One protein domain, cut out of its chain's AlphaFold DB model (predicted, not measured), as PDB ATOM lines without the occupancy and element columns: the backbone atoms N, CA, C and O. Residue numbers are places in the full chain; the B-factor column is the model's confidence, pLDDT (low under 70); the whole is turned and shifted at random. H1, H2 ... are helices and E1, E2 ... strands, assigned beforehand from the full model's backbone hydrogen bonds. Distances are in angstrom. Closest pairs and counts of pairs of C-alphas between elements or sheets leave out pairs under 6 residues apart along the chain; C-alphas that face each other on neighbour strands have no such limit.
ATOM      1  N   ILE A  10      21.969   1.253 -40.941       89.19
ATOM      2  CA  ILE A  10      20.622   1.730 -40.643       89.19
ATOM      3  C   ILE A  10      20.030   2.262 -41.945       89.19
ATOM      4  O   ILE A  10      20.713   2.950 -42.706       89.19
ATOM      5  N   ILE A  11      18.764   1.943 -42.207       92.25
ATOM      6  CA  ILE A  11      18.029   2.484 -43.349       92.25
ATOM      7  C   ILE A  11      16.833   3.276 -42.834       92.25
ATOM      8  O   ILE A  11      16.042   2.768 -42.040       92.25
ATOM      9  N   PHE A  12      16.709   4.512 -43.296       92.06
ATOM     10  CA  PHE A  12      15.561   5.377 -43.042       92.06
ATOM     11  C   PHE A  12      15.071   5.987 -44.352       92.06
ATOM     12  O   PHE A  12      15.825   6.121 -45.314       92.06
ATOM     13  N   GLY A  13      13.802   6.371 -44.396       91.50
ATOM     14  CA  GLY A  13      13.274   7.197 -45.470       91.50
ATOM     15  C   GLY A  13      13.693   8.646 -45.274       91.50
ATOM     16  O   GLY A  13      13.673   9.150 -44.156       91.50
ATOM     17  N   THR A  14      14.029   9.351 -46.344       89.06
ATOM     18  CA  THR A  14      14.091  10.815 -46.324       89.06
ATOM     19  C   THR A  14      13.240  11.381 -47.441       89.06
ATOM     20  O   THR A  14      13.034  10.728 -48.468       89.06
ATOM     21  N   THR A  15      12.727  12.585 -47.228       85.19
ATOM     22  CA  THR A  15      11.863  13.263 -48.184       85.19
ATOM     23  C   THR A  15      12.667  14.304 -48.943       85.19
ATOM     24  O   THR A  15      13.184  15.252 -48.360       85.19
ATOM     25  N   LEU A  16      12.737  14.138 -50.257       78.44
ATOM     26  CA  LEU A  16      13.287  15.114 -51.179       78.44
ATOM     27  C   LEU A  16      12.160  16.032 -51.631       78.44
ATOM     28  O   LEU A  16      11.152  15.590 -52.192       78.44
ATOM     29  N   HIS A  17      12.342  17.318 -51.377       69.88
ATOM     30  CA  HIS A  17      11.486  18.352 -51.921       69.88
ATOM     31  C   HIS A  17      12.024  18.631 -53.326       69.88
ATOM     32  O   HIS A  17      13.136  19.123 -53.471       69.88
ATOM     33  N   GLY A  18      11.275  18.293 -54.375       54.06
ATOM     34  CA  GLY A  18      11.663  18.463 -55.783       54.06
ATOM     35  C   GLY A  18      11.736  19.925 -56.246       54.06
ATOM     36  O   GLY A  18      11.338  20.232 -57.365       54.06
ATOM     37  N   ARG A  19      12.161  20.843 -55.369       56.28
ATOM     38  CA  ARG A  19      12.237  22.294 -55.579       56.28
ATOM     39  C   ARG A  19      13.529  22.911 -55.037       56.28
ATOM     40  O   ARG A  19      13.520  24.086 -54.676       56.28
ATOM     41  N   ASP A  20      14.631  22.163 -54.992       50.66
ATOM     42  CA  ASP A  20      15.929  22.827 -54.862       50.66
ATOM     43  C   ASP A  20      16.102  23.783 -56.058       50.66
ATOM     44  O   ASP A  20      15.914  23.370 -57.210       50.66
ATOM     45  N   PRO A  21      16.391  25.076 -55.826       44.34
ATOM     46  CA  PRO A  21      16.430  26.085 -56.873       44.34
ATOM     47  C   PRO A  21      17.738  25.955 -57.658       44.34
ATOM     48  O   PRO A  21      18.651  26.757 -57.503       44.34
ATOM     49  N   ILE A  22      17.860  24.919 -58.487       44.41
ATOM     50  CA  ILE A  22      19.037  24.717 -59.349       44.41
ATOM     51  C   ILE A  22      18.718  25.038 -60.818       44.41
ATOM     52  O   ILE A  22      19.613  25.085 -61.656       44.41
ATOM     53  N   SER A  23      17.466  25.345 -61.171       45.66
ATOM     54  CA  SER A  23      17.139  25.671 -62.560       45.66
ATOM     55  C   SER A  23      15.895  26.557 -62.698       45.66
ATOM     56  O   SER A  23      14.874  26.261 -62.073       45.66
ATOM     57  N   PRO A  24      15.917  27.603 -63.552       47.97
ATOM     58  CA  PRO A  24      14.745  28.433 -63.853       47.97
ATOM     59  C   PRO A  24      13.588  27.662 -64.522       47.97
ATOM     60  O   PRO A  24      12.517  28.226 -64.714       47.97
ATOM     61  N   TYR A  25      13.769  26.374 -64.832       49.72
ATOM     62  CA  TYR A  25      12.768  25.507 -65.461       49.72
ATOM     63  C   TYR A  25      11.955  24.640 -64.475       49.72
ATOM     64  O   TYR A  25      11.069  23.901 -64.894       49.72
ATOM     65  N   VAL A  26      12.205  24.712 -63.158       51.12
ATOM     66  CA  VAL A  26      11.502  23.869 -62.155       51.12
ATOM     67  C   VAL A  26      10.030  24.275 -61.955       51.12
ATOM     68  O   VAL A  26       9.235  23.494 -61.435       51.12
ATOM     69  N   ALA A  27       9.625  25.459 -62.423       49.69
ATOM     70  CA  ALA A  27       8.236  25.915 -62.353       49.69
ATOM     71  C   ALA A  27       7.257  25.069 -63.201       49.69
ATOM     72  O   ALA A  27       6.058  25.105 -62.938       49.69
ATOM     73  N   GLU A  28       7.750  24.280 -64.165       50.25
ATOM     74  CA  GLU A  28       6.924  23.509 -65.113       50.25
ATOM     75  C   GLU A  28       7.040  21.978 -64.957       50.25
ATOM     76  O   GLU A  28       6.488  21.223 -65.758       50.25
ATOM     77  N   ALA A  29       7.732  21.477 -63.926       53.28
ATOM     78  CA  ALA A  29       7.911  20.037 -63.737       53.28
ATOM     79  C   ALA A  29       6.592  19.337 -63.329       53.28
ATOM     80  O   ALA A  29       6.157  19.406 -62.178       53.28
ATOM     81  N   VAL A  30       5.967  18.618 -64.269       50.38
ATOM     82  CA  VAL A  30       4.804  17.746 -64.021       50.38
ATOM     83  C   VAL A  30       5.289  16.389 -63.493       50.38
ATOM     84  O   VAL A  30       5.718  15.524 -64.253       50.38
ATOM     85  N   GLY A  31       5.229  16.198 -62.174       53.12
ATOM     86  CA  GLY A  31       5.561  14.950 -61.472       53.12
ATOM     87  C   GLY A  31       5.397  15.105 -59.953       53.12
ATOM     88  O   GLY A  31       5.259  16.237 -59.484       53.12
ATOM     89  N   PRO A  32       5.360  14.014 -59.158       53.06
ATOM     90  CA  PRO A  32       5.273  14.111 -57.700       53.06
ATOM     91  C   PRO A  32       6.435  14.961 -57.172       53.06
ATOM     92  O   PRO A  32       7.593  14.566 -57.225       53.06
ATOM     93  N   THR A  33       6.108  16.156 -56.679       63.09
ATOM     94  CA  THR A  33       7.074  17.173 -56.223       63.09
ATOM     95  C   THR A  33       7.698  16.837 -54.869       63.09
ATOM     96  O   THR A  33       8.585  17.549 -54.405       63.09
ATOM     97  N   ILE A  34       7.236  15.761 -54.234       74.25
ATOM     98  CA  ILE A  34       7.727  15.232 -52.968       74.25
ATOM     99  C   ILE A  34       7.993  13.748 -53.190       74.25
ATOM    100  O   ILE A  34       7.083  12.996 -53.544       74.25
ATOM    101  N   LEU A  35       9.240  13.329 -52.986       83.62
ATOM    102  CA  LEU A  35       9.655  11.938 -53.127       83.62
ATOM    103  C   LEU A  35      10.275  11.452 -51.829       83.62
ATOM    104  O   LEU A  35      11.163  12.099 -51.287       83.62
ATOM    105  N   THR A  36       9.851  10.283 -51.362       87.31
ATOM    106  CA  THR A  36      10.548   9.584 -50.282       87.31
ATOM    107  C   THR A  36      11.493   8.555 -50.878       87.31
ATOM    108  O   THR A  36      11.084   7.732 -51.703       87.31
ATOM    109  N   VAL A  37      12.749   8.594 -50.447       89.50
ATOM    110  CA  VAL A  37      13.806   7.676 -50.884       89.50
ATOM    111  C   VAL A  37      14.453   7.007 -49.669       89.50
ATOM    112  O   VAL A  37      14.577   7.646 -48.621       89.50
ATOM    113  N   PRO A  38      14.860   5.730 -49.769       91.62
ATOM    114  CA  PRO A  38      15.601   5.076 -48.705       91.62
ATOM    115  C   PRO A  38      17.053   5.569 -48.695       91.62
ATOM    116  O   PRO A  38      17.737   5.556 -49.720       91.62
ATOM    117  N   VAL A  39      17.540   5.958 -47.522       89.62
ATOM    118  CA  VAL A  39      18.933   6.327 -47.264       89.62
ATOM    119  C   VAL A  39      19.537   5.266 -46.361       89.62
ATOM    120  O   VAL A  39      19.018   4.992 -45.281       89.62
ATOM    121  N   ARG A  40      20.630   4.653 -46.819       89.56
ATOM    122  CA  ARG A  40      21.402   3.674 -46.051       89.56
ATOM    123  C   ARG A  40      22.614   4.371 -45.455       89.56
ATOM    124  O   ARG A  40      23.449   4.865 -46.200       89.56
ATOM    125  N   VAL A  41      22.734   4.335 -44.134       89.00
ATOM    126  CA  VAL A  41      23.881   4.870 -43.398       89.00
ATOM    127  C   VAL A  41      24.615   3.718 -42.728       89.00
ATOM    128  O   VAL A  41      24.021   2.953 -41.971       89.00
ATOM    129  N   SER A  42      25.905   3.585 -43.022       88.06
ATOM    130  CA  SER A  42      26.799   2.636 -42.356       88.06
ATOM    131  C   SER A  42      27.651   3.406 -41.361       88.06
ATOM    132  O   SER A  42      28.314   4.363 -41.747       88.06
ATOM    133  N   LEU A  43      27.645   2.991 -40.097       85.88
ATOM    134  CA  LEU A  43      28.515   3.583 -39.084       85.88
ATOM    135  C   LEU A  43      29.855   2.851 -39.119       85.88
ATOM    136  O   LEU A  43      29.888   1.630 -38.977       85.88
ATOM    137  N   LYS A  44      30.951   3.580 -39.334       86.81
ATOM    138  CA  LYS A  44      32.304   3.021 -39.242       86.81
ATOM    139  C   LYS A  44      32.817   3.191 -37.810       86.81
ATOM    140  O   LYS A  44      32.554   4.212 -37.172       86.81
ATOM    141  N   ASN A  45      33.561   2.206 -37.310       81.31
ATOM    142  CA  ASN A  45      34.264   2.358 -36.036       81.31
ATOM    143  C   ASN A  45      35.216   3.561 -36.122       81.31
ATOM    144  O   ASN A  45      35.864   3.754 -37.146       81.31
ATOM    145  N   GLU A  46      35.265   4.363 -35.054       87.69
ATOM    146  CA  GLU A  46      36.104   5.572 -34.928       87.69
ATOM    147  C   GLU A  46      35.733   6.757 -35.844       87.69
ATOM    148  O   GLU A  46      36.436   7.764 -35.850       87.69
ATOM    149  N   GLN A  47      34.604   6.702 -36.560       91.06
ATOM    150  CA  GLN A  47      34.141   7.820 -37.389       91.06
ATOM    151  C   GLN A  47      33.595   8.974 -36.540       91.06
ATOM    152  O   GLN A  47      32.708   8.794 -35.700       91.06
ATOM    153  N   SER A  48      34.087  10.186 -36.788       93.94
ATOM    154  CA  SER A  48      33.559  11.393 -36.160       93.94
ATOM    155  C   SER A  48      32.171  11.758 -36.714       93.94
ATOM    156  O   SER A  48      31.852  11.464 -37.871       93.94
ATOM    157  N   PRO A  49      31.332  12.477 -35.943       91.06
ATOM    158  CA  PRO A  49      30.042  12.955 -36.443       91.06
ATOM    159  C   PRO A  49      30.154  13.815 -37.711       91.06
ATOM    160  O   PRO A  49      29.289  13.743 -38.580       91.06
ATOM    161  N   GLY A  50      31.222  14.611 -37.835       93.25
ATOM    162  CA  GLY A  50      31.466  15.445 -39.014       93.25
ATOM    163  C   GLY A  50      31.759  14.618 -40.265       93.25
ATOM    164  O   GLY A  50      31.183  14.880 -41.316       93.25
ATOM    165  N   GLU A  51      32.584  13.577 -40.141       92.31
ATOM    166  CA  GLU A  51      32.860  12.641 -41.238       92.31
ATOM    167  C   GLU A  51      31.607  11.869 -41.651       92.31
ATOM    168  O   GLU A  51      31.381  11.666 -42.839       92.31
ATOM    169  N   LEU A  52      30.764  11.476 -40.693       89.31
ATOM    170  CA  LEU A  52      29.493  10.815 -40.989       89.31
ATOM    171  C   LEU A  52      28.552  11.726 -41.787       89.31
ATOM    172  O   LEU A  52      27.970  11.302 -42.783       89.31
ATOM    173  N   ILE A  53      28.405  12.984 -41.363       88.88
ATOM    174  CA  ILE A  53      27.589  13.971 -42.080       88.88
ATOM    175  C   ILE A  53      28.160  14.217 -43.479       88.88
ATOM    176  O   ILE A  53      27.392  14.314 -44.434       88.88
ATOM    177  N   GLN A  54      29.486  14.284 -43.617       89.62
ATOM    178  CA  GLN A  54      30.135  14.473 -44.910       89.62
ATOM    179  C   GLN A  54      29.912  13.279 -45.848       89.62
ATOM    180  O   GLN A  54      29.614  13.491 -47.022       89.62
ATOM    181  N   ASP A  55      29.994  12.045 -45.342       88.62
ATOM    182  CA  ASP A  55      29.671  10.830 -46.100       88.62
ATOM    183  C   ASP A  55      28.211  10.873 -46.592       88.62
ATOM    184  O   ASP A  55      27.950  10.707 -47.784       88.62
ATOM    185  N   ILE A  56      27.261  11.199 -45.704       87.12
ATOM    186  CA  ILE A  56      25.835  11.344 -46.053       87.12
ATOM    187  C   ILE A  56      25.629  12.450 -47.099       87.12
ATOM    188  O   ILE A  56      24.863  12.280 -48.050       87.12
ATOM    189  N   TYR A  57      26.309  13.587 -46.944       85.56
ATOM    190  CA  TYR A  57      26.231  14.705 -47.881       85.56
ATOM    191  C   TYR A  57      26.758  14.314 -49.266       85.56
ATOM    192  O   TYR A  57      26.102  14.585 -50.271       85.56
ATOM    193  N   ASN A  58      27.893  13.619 -49.339       85.69
ATOM    194  CA  ASN A  58      28.460  13.147 -50.603       85.69
ATOM    195  C   ASN A  58      27.518  12.160 -51.312       85.69
ATOM    196  O   ASN A  58      27.293  12.273 -52.520       85.69
ATOM    197  N   ASP A  59      26.902  11.245 -50.561       83.50
ATOM    198  CA  ASP A  59      25.931  10.289 -51.098       83.50
ATOM    199  C   ASP A  59      24.646  10.972 -51.595       83.50
ATOM    200  O   ASP A  59      24.027  10.513 -52.562       83.50
ATOM    201  N   SER A  60      24.254  12.097 -50.986       78.19
ATOM    202  CA  SER A  60      23.051  12.843 -51.376       78.19
ATOM    203  C   SER A  60      23.115  13.368 -52.816       78.19
ATOM    204  O   SER A  60      22.106  13.335 -53.522       78.19
ATOM    205  N   ALA A  61      24.298  13.749 -53.312       73.88
ATOM    206  CA  ALA A  61      24.477  14.218 -54.688       73.88
ATOM    207  C   ALA A  61      24.145  13.126 -55.720       73.88
ATOM    208  O   ALA A  61      23.523  13.393 -56.751       73.88
ATOM    209  N   ILE A  62      24.497  11.873 -55.414       78.31
ATOM    210  CA  ILE A  62      24.166  10.711 -56.249       78.31
ATOM    211  C   ILE A  62      22.653  10.473 -56.240       78.31
ATOM    212  O   ILE A  62      22.063  10.163 -57.272       78.31
ATOM    213  N   VAL A  63      22.006  10.627 -55.082       78.12
ATOM    214  CA  VAL A  63      20.552  10.469 -54.942       78.12
ATOM    215  C   VAL A  63      19.796  11.535 -55.740       78.12
ATOM    216  O   VAL A  63      18.843  11.196 -56.444       78.12
ATOM    217  N   LEU A  64      20.241  12.795 -55.692       75.31
ATOM    218  CA  LEU A  64      19.617  13.905 -56.419       75.31
ATOM    219  C   LEU A  64      19.614  13.692 -57.940       75.31
ATOM    220  O   LEU A  64      18.615  13.990 -58.592       75.31
ATOM    221  N   ALA A  65      20.661  13.081 -58.506       76.31
ATOM    222  CA  ALA A  65      20.703  12.724 -59.931       76.31
ATOM    223  C   ALA A  65      19.578  11.752 -60.354       76.31
ATOM    224  O   ALA A  65      19.195  11.694 -61.523       76.31
ATOM    225  N   HIS A  66      19.012  11.010 -59.397       78.44
ATOM    226  CA  HIS A  66      17.926  10.053 -59.605       78.44
ATOM    227  C   HIS A  66      16.626  10.450 -58.888       78.44
ATOM    228  O   HIS A  66      15.720   9.623 -58.766       78.44
ATOM    229  N   ALA A  67      16.480  11.717 -58.482       72.81
ATOM    230  CA  ALA A  67      15.308  12.253 -57.780       72.81
ATOM    231  C   ALA A  67      14.041  12.381 -58.658       72.81
ATOM    232  O   ALA A  67      13.190  13.229 -58.425       72.81
ATOM    233  N   HIS A  68      13.907  11.530 -59.674       76.69
ATOM    234  CA  HIS A  68      12.677  11.274 -60.424       76.69
ATOM    235  C   HIS A  68      12.087   9.888 -60.099       76.69
ATOM    236  O   HIS A  68      11.004   9.557 -60.579       76.69
ATOM    237  N   LEU A  69      12.793   9.072 -59.303       80.62
ATOM    238  CA  LEU A  69      12.361   7.740 -58.884       80.62
ATOM    239  C   LEU A  69      11.842   7.766 -57.444       80.62
ATOM    240  O   LEU A  69      12.605   7.945 -56.498       80.62
ATOM    241  N   GLY A  70      10.538   7.555 -57.270       81.25
ATOM    242  CA  GLY A  70       9.925   7.431 -55.945       81.25
ATOM    243  C   GLY A  70      10.064   6.034 -55.334       81.25
ATOM    244  O   GLY A  70      10.403   5.069 -56.022       81.25
ATOM    245  N   LEU A  71       9.718   5.904 -54.047       87.44
ATOM    246  CA  LEU A  71       9.796   4.653 -53.277       87.44
ATOM    247  C   LEU A  71       9.210   3.438 -54.013       87.44
ATOM    248  O   LEU A  71       9.833   2.380 -54.076       87.44
ATOM    249  N   TYR A  72       8.035   3.608 -54.629       87.69
ATOM    250  CA  TYR A  72       7.391   2.561 -55.419       87.69
ATOM    251  C   TYR A  72       8.295   2.053 -56.550       87.69
ATOM    252  O   TYR A  72       8.496   0.848 -56.679       87.69
ATOM    253  N   GLN A  73       8.882   2.952 -57.341       89.25
ATOM    254  CA  GLN A  73       9.773   2.579 -58.443       89.25
ATOM    255  C   GLN A  73      11.059   1.930 -57.924       89.25
ATOM    256  O   GLN A  73      11.463   0.896 -58.456       89.25
ATOM    257  N   ILE A  74      11.646   2.466 -56.848       90.00
ATOM    258  CA  ILE A  74      12.861   1.926 -56.222       90.00
ATOM    259  C   ILE A  74      12.627   0.492 -55.727       90.00
ATOM    260  O   ILE A  74      13.431  -0.396 -56.014       90.00
ATOM    261  N   SER A  75      11.496   0.222 -55.067       92.06
ATOM    262  CA  SER A  75      11.153  -1.104 -54.525       92.06
ATOM    263  C   SER A  75      11.046  -2.217 -55.581       92.06
ATOM    264  O   SER A  75      11.091  -3.405 -55.250       92.06
ATOM    265  N   ARG A  76      10.893  -1.850 -56.862       94.00
ATOM    266  CA  ARG A  76      10.762  -2.793 -57.983       94.00
ATOM    267  C   ARG A  76      12.074  -3.076 -58.712       94.00
ATOM    268  O   ARG A  76      12.076  -3.929 -59.592       94.00
ATOM    269  N   LEU A  77      13.168  -2.397 -58.361       92.12
ATOM    270  CA  LEU A  77      14.475  -2.611 -58.994       92.12
ATOM    271  C   LEU A  77      15.103  -3.963 -58.615       92.12
ATOM    272  O   LEU A  77      15.846  -4.531 -59.409       92.12
ATOM    273  N   GLY A  78      14.792  -4.508 -57.435       93.62
ATOM    274  CA  GLY A  78      15.237  -5.837 -57.030       93.62
ATOM    275  C   GLY A  78      14.914  -6.187 -55.572       93.62
ATOM    276  O   GLY A  78      14.354  -5.370 -54.838       93.62
ATOM    277  N   PRO A  79      15.269  -7.402 -55.116       92.69
ATOM    278  CA  PRO A  79      15.029  -7.843 -53.737       92.69
ATOM    279  C   PRO A  79      15.703  -6.944 -52.693       92.69
ATOM    280  O   PRO A  79      15.129  -6.645 -51.649       92.69
ATOM    281  N   ASP A  80      16.911  -6.480 -52.989       90.94
ATOM    282  CA  ASP A  80      17.719  -5.640 -52.102       90.94
ATOM    283  C   ASP A  80      17.132  -4.241 -51.955       90.94
ATOM    284  O   ASP A  80      17.089  -3.676 -50.863       90.94
ATOM    285  N   THR A  81      16.619  -3.706 -53.058       91.44
ATOM    286  CA  THR A  81      16.003  -2.383 -53.106       91.44
ATOM    287  C   THR A  81      14.634  -2.406 -52.434       91.44
ATOM    288  O   THR A  81      14.301  -1.487 -51.695       91.44
ATOM    289  N   ARG A  82      13.879  -3.503 -52.591       93.44
ATOM    290  CA  ARG A  82      12.642  -3.754 -51.845       93.44
ATOM    291  C   ARG A  82      12.881  -3.777 -50.340       93.44
ATOM    292  O   ARG A  82      12.157  -3.104 -49.621       93.44
ATOM    293  N   ARG A  83      13.904  -4.504 -49.877       92.12
ATOM    294  CA  ARG A  83      14.286  -4.533 -48.455       92.12
ATOM    295  C   ARG A  83      14.700  -3.152 -47.951       92.12
ATOM    296  O   ARG A  83      14.319  -2.772 -46.855       92.12
ATOM    297  N   ALA A  84      15.430  -2.382 -48.757       91.06
ATOM    298  CA  ALA A  84      15.790  -1.012 -48.401       91.06
ATOM    299  C   ALA A  84      14.567  -0.082 -48.286       91.06
ATOM    300  O   ALA A  84      14.588   0.849 -47.489       91.06
ATOM    301  N   CYS A  85      13.499  -0.325 -49.048       93.00
ATOM    302  CA  CYS A  85      12.254   0.441 -48.950       93.00
ATOM    303  C   CYS A  85      11.382   0.073 -47.735       93.00
ATOM    304  O   CYS A  85      10.428   0.797 -47.471       93.00
ATOM    305  N   ASP A  86      11.695  -1.000 -47.003       93.50
ATOM    306  CA  ASP A  86      10.945  -1.482 -45.828       93.50
ATOM    307  C   ASP A  86      11.437  -0.850 -44.504       93.50
ATOM    308  O   ASP A  86      11.515  -1.481 -43.447       93.50
ATOM    309  N   PHE A  87      11.848   0.418 -44.561       93.50
ATOM    310  CA  PHE A  87      12.280   1.163 -43.379       93.50
ATOM    311  C   PHE A  87      11.091   1.516 -42.475       93.50
ATOM    312  O   PHE A  87       9.970   1.712 -42.929       93.50
ATOM    313  N   GLN A  88      11.366   1.678 -41.181       94.38
ATOM    314  CA  GLN A  88      10.347   1.984 -40.164       94.38
ATOM    315  C   GLN A  88      10.375   3.448 -39.705       94.38
ATOM    316  O   GLN A  88       9.554   3.879 -38.898       94.38
ATOM    317  N   HIS A  89      11.355   4.216 -40.183       93.25
ATOM    318  CA  HIS A  89      11.591   5.585 -39.750       93.25
ATOM    319  C   HIS A  89      11.806   6.512 -40.937       93.25
ATOM    320  O   HIS A  89      12.499   6.153 -41.888       93.25
ATOM    321  N   ILE A  90      11.256   7.720 -40.842       92.12
ATOM    322  CA  ILE A  90      11.531   8.823 -41.755       92.12
ATOM    323  C   ILE A  90      12.354   9.883 -41.021       92.12
ATOM    324  O   ILE A  90      11.981  10.308 -39.930       92.12
ATOM    325  N   PHE A  91      13.444  10.328 -41.642       90.94
ATOM    326  CA  PHE A  91      14.271  11.451 -41.215       90.94
ATOM    327  C   PHE A  91      13.971  12.672 -42.091       90.94
ATOM    328  O   PHE A  91      14.271  12.685 -43.292       90.94
ATOM    329  N   LEU A  92      13.356  13.689 -41.487       87.12
ATOM    330  CA  LEU A  92      13.039  14.962 -42.127       87.12
ATOM    331  C   LEU A  92      14.015  16.042 -41.663       87.12
ATOM    332  O   LEU A  92      14.192  16.239 -40.461       87.12
ATOM    333  N   VAL A  93      14.562  16.787 -42.621       84.19
ATOM    334  CA  VAL A  93      15.286  18.039 -42.387       84.19
ATOM    335  C   VAL A  93      14.602  19.110 -43.220       84.19
ATOM    336  O   VAL A  93      14.483  18.956 -44.433       84.19
ATOM    337  N   ASN A  94      14.124  20.175 -42.583       79.81
ATOM    338  CA  ASN A  94      13.472  21.274 -43.283       79.81
ATOM    339  C   ASN A  94      13.977  22.626 -42.782       79.81
ATOM    340  O   ASN A  94      14.150  22.828 -41.580       79.81
ATOM    341  N   ASN A  95      14.152  23.563 -43.710       78.81
ATOM    342  CA  ASN A  95      14.529  24.933 -43.400       78.81
ATOM    343  C   ASN A  95      13.263  25.778 -43.292       78.81
ATOM    344  O   ASN A  95      12.460  25.833 -44.221       78.81
ATOM    345  N   ALA A  96      13.092  26.460 -42.167       71.94
ATOM    346  CA  ALA A  96      12.040  27.443 -41.988       71.94
ATOM    347  C   ALA A  96      12.656  28.827 -41.823       71.94
ATOM    348  O   ALA A  96      13.416  29.078 -40.887       71.94
ATOM    349  N   SER A  97      12.299  29.730 -42.727       66.19
ATOM    350  CA  SER A  97      12.582  31.153 -42.602       66.19
ATOM    351  C   SER A  97      11.359  31.849 -42.016       66.19
ATOM    352  O   SER A  97      10.275  31.797 -42.599       66.19
ATOM    353  N   THR A  98      11.523  32.513 -40.876       60.62
ATOM    354  CA  THR A  98      10.495  33.414 -40.340       60.62
ATOM    355  C   THR A  98      10.921  34.849 -40.604       60.62
ATOM    356  O   THR A  98      11.935  35.307 -40.066       60.62
ATOM    357  N   GLU A  99      10.150  35.566 -41.419       59.88
ATOM    358  CA  GLU A  99      10.331  37.003 -41.602       59.88
ATOM    359  C   GLU A  99       9.788  37.743 -40.375       59.88
ATOM    360  O   GLU A  99       8.589  37.739 -40.096       59.88
ATOM    361  N   HIS A 100      10.677  38.390 -39.625       58.78
ATOM    362  CA  HIS A 100      10.305  39.343 -38.586       58.78
ATOM    363  C   HIS A 100      10.716  40.750 -39.026       58.78
ATOM    364  O   HIS A 100      11.766  40.924 -39.643       58.78
ATOM    365  N   HIS A 101       9.943  41.775 -38.639       56.81
ATOM    366  CA  HIS A 101      10.206  43.203 -38.907       56.81
ATOM    367  C   HIS A 101      11.556  43.747 -38.356       56.81
ATOM    368  O   HIS A 101      11.789  44.952 -38.380       56.81
ATOM    369  N   HIS A 102      12.460  42.887 -37.865       57.69
ATOM    370  CA  HIS A 102      13.799  43.239 -37.374       57.69
ATOM    371  C   HIS A 102      14.914  42.232 -37.742       57.69
ATOM    372  O   HIS A 102      15.975  42.229 -37.121       57.69
ATOM    373  N   GLY A 103      14.704  41.383 -38.755       56.69
ATOM    374  CA  GLY A 103      15.724  40.462 -39.273       56.69
ATOM    375  C   GLY A 103      15.166  39.071 -39.565       56.69
ATOM    376  O   GLY A 103      14.326  38.562 -38.822       56.69
ATOM    377  N   SER A 104      15.631  38.455 -40.656       69.19
ATOM    378  CA  SER A 104      15.274  37.077 -41.008       69.19
ATOM    379  C   SER A 104      16.022  36.098 -40.104       69.19
ATOM    380  O   SER A 104      17.246  36.174 -39.979       69.19
ATOM    381  N   LYS A 105      15.288  35.187 -39.460       72.12
ATOM    382  CA  LYS A 105      15.865  34.053 -38.732       72.12
ATOM    383  C   LYS A 105      15.575  32.773 -39.505       72.12
ATOM    384  O   LYS A 105      14.423  32.506 -39.842       72.12
ATOM    385  N   ASN A 106      16.624  31.986 -39.729       74.69
ATOM    386  CA  ASN A 106      16.531  30.655 -40.311       74.69
ATOM    387  C   ASN A 106      16.624  29.610 -39.201       74.69
ATOM    388  O   ASN A 106      17.579  29.605 -38.424       74.69
ATOM    389  N   TYR A 107      15.641  28.721 -39.153       75.44
ATOM    390  CA  TYR A 107      15.611  27.567 -38.267       75.44
ATOM    391  C   TYR A 107      15.692  26.290 -39.097       75.44
ATOM    392  O   TYR A 107      15.067  26.188 -40.153       75.44
ATOM    393  N   ILE A 108      16.446  25.310 -38.603       79.12
ATOM    394  CA  ILE A 108      16.478  23.961 -39.167       79.12
ATOM    395  C   ILE A 108      15.634  23.075 -38.255       79.12
ATOM    396  O   ILE A 108      15.955  22.902 -37.079       79.12
ATOM    397  N   TYR A 109      14.552  22.524 -38.793       79.31
ATOM    398  CA  TYR A 109      13.728  21.534 -38.115       79.31
ATOM    399  C   TYR A 109      14.196  20.137 -38.501       79.31
ATOM    400  O   TYR A 109      14.211  19.790 -39.681       79.31
ATOM    401  N   ILE A 110      14.550  19.338 -37.494       85.12
ATOM    402  CA  ILE A 110      14.913  17.929 -37.650       85.12
ATOM    403  C   ILE A 110      13.851  17.094 -36.940       85.12
ATOM    404  O   ILE A 110      13.593  17.299 -35.754       85.12
ATOM    405  N   ALA A 111      13.236  16.160 -37.660       84.19
ATOM    406  CA  ALA A 111      12.214  15.271 -37.121       84.19
ATOM    407  C   ALA A 111      12.497  13.818 -37.510       84.19
ATOM    408  O   ALA A 111      12.857  13.525 -38.650       84.19
ATOM    409  N   ILE A 112      12.287  12.904 -36.560       89.31
ATOM    410  CA  ILE A 112      12.257  11.461 -36.805       89.31
ATOM    411  C   ILE A 112      10.822  10.996 -36.594       89.31
ATOM    412  O   ILE A 112      10.282  11.119 -35.496       89.31
ATOM    413  N   ILE A 113      10.206  10.468 -37.646       88.50
ATOM    414  CA  ILE A 113       8.838   9.947 -37.619       88.50
ATOM    415  C   ILE A 113       8.920   8.426 -37.670       88.50
ATOM    416  O   ILE A 113       9.628   7.877 -38.512       88.50
ATOM    417  N   LYS A 114       8.217   7.739 -36.770       89.88
ATOM    418  CA  LYS A 114       8.025   6.287 -36.838       89.88
ATOM    419  C   LYS A 114       6.786   5.994 -37.686       89.88
ATOM    420  O   LYS A 114       5.747   6.604 -37.435       89.88
ATOM    421  N   LEU A 115       6.938   5.131 -38.689       82.50
ATOM    422  CA  LEU A 115       5.851   4.655 -39.547       82.50
ATOM    423  C   LEU A 115       5.080   3.500 -38.901       82.50
ATOM    424  O   LEU A 115       5.662   2.815 -38.026       82.50
TER     425      LEU A 115
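This is residues 10 to 115 of the 115 residues of the protein "Str. FM013" of Penicillium camemberti FM 013 (UniProt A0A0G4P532). Two strand hairpins, E1 with E2 and the longer E3 with E4, join through a short pairing of E1 with the first residues of E3 into one strongly twisted sheet, and E3 and E4 run on past this join as a long narrow arm whose tip, residues 99 to 104, sticks out. Helix H1 lies beside the edge strand E2, the short helix H3 stands over E2, and the short helix H2 grazes the sheet. The printed part has 106 residues with three named helices and four named strands, in the order E1 E2 H1 H2 H3 E3 E4; the sheet runs E2 E1 E3 E4 and is mixed, and the class is mixed, helices and strands. The whole is loose, with a radius of gyration of the C-alphas of 16.1 A, and spans 52 by 42 by 26 A.

E1, residues 10 to 17, and E2, residues 34 to 42, form an antiparallel hairpin at 150 degrees, with N 14 and O 37 2.9 A apart, within hydrogen-bond range. H1, residues 49 to 64, is on the sheet but over none of its strands, at a height of 4.3 A, only just above the sheet's level; its closest C-alphas to E2 are those of Ile 56 and Val 41, 7.3 A apart. H2, residues 71 to 75, only grazes the sheet; its closest C-alphas to E2 are those of Leu 71 and Val 37, 5.6 A apart. H3, residues 79 to 84, is over E2 at a height of 10.4 A and stands up from the sheet at 55 degrees; the C-alphas of Ala 84 and Pro 38 come closest, at 6.1 A. H2 and H3 touch only at the corner, with the C-alphas of Ser 75 and Arg 82 closest at 4.1 A. H1 is apart from H2 and from H3. E3, residues 89 to 100, is parallel to E1 at 37 degrees, with N 13 and O 89 2.8 A apart. E3 and E4, residues 103 to 114, form an antiparallel hairpin at 162 degrees, with N 96 and O 107 2.8 A apart. Every O i to N i+4 pair is within hydrogen-bond range in H2 and H3, and 10 of 12 in H1.

E1 begins at C-alpha 10, (20.622, 1.730, -40.643), and is 22.1 A long; E2 is 25.2 A long. H1 begins at C-alpha 49, (30.042, 12.955, -36.443), and is 22.6 A long. E3 is 33.8 A long. E4 is 35.1 A long and ends at C-alpha 114, (8.025, 6.287, -36.838).

The two C-alphas farthest apart are those of Pro 79 and His 102, 53.7 A. The printed part has no cut, and the link from E1 to E2 is long, with 16 residues. Residues 17 to 33 and 97 to 104 of the model have pLDDT under 70.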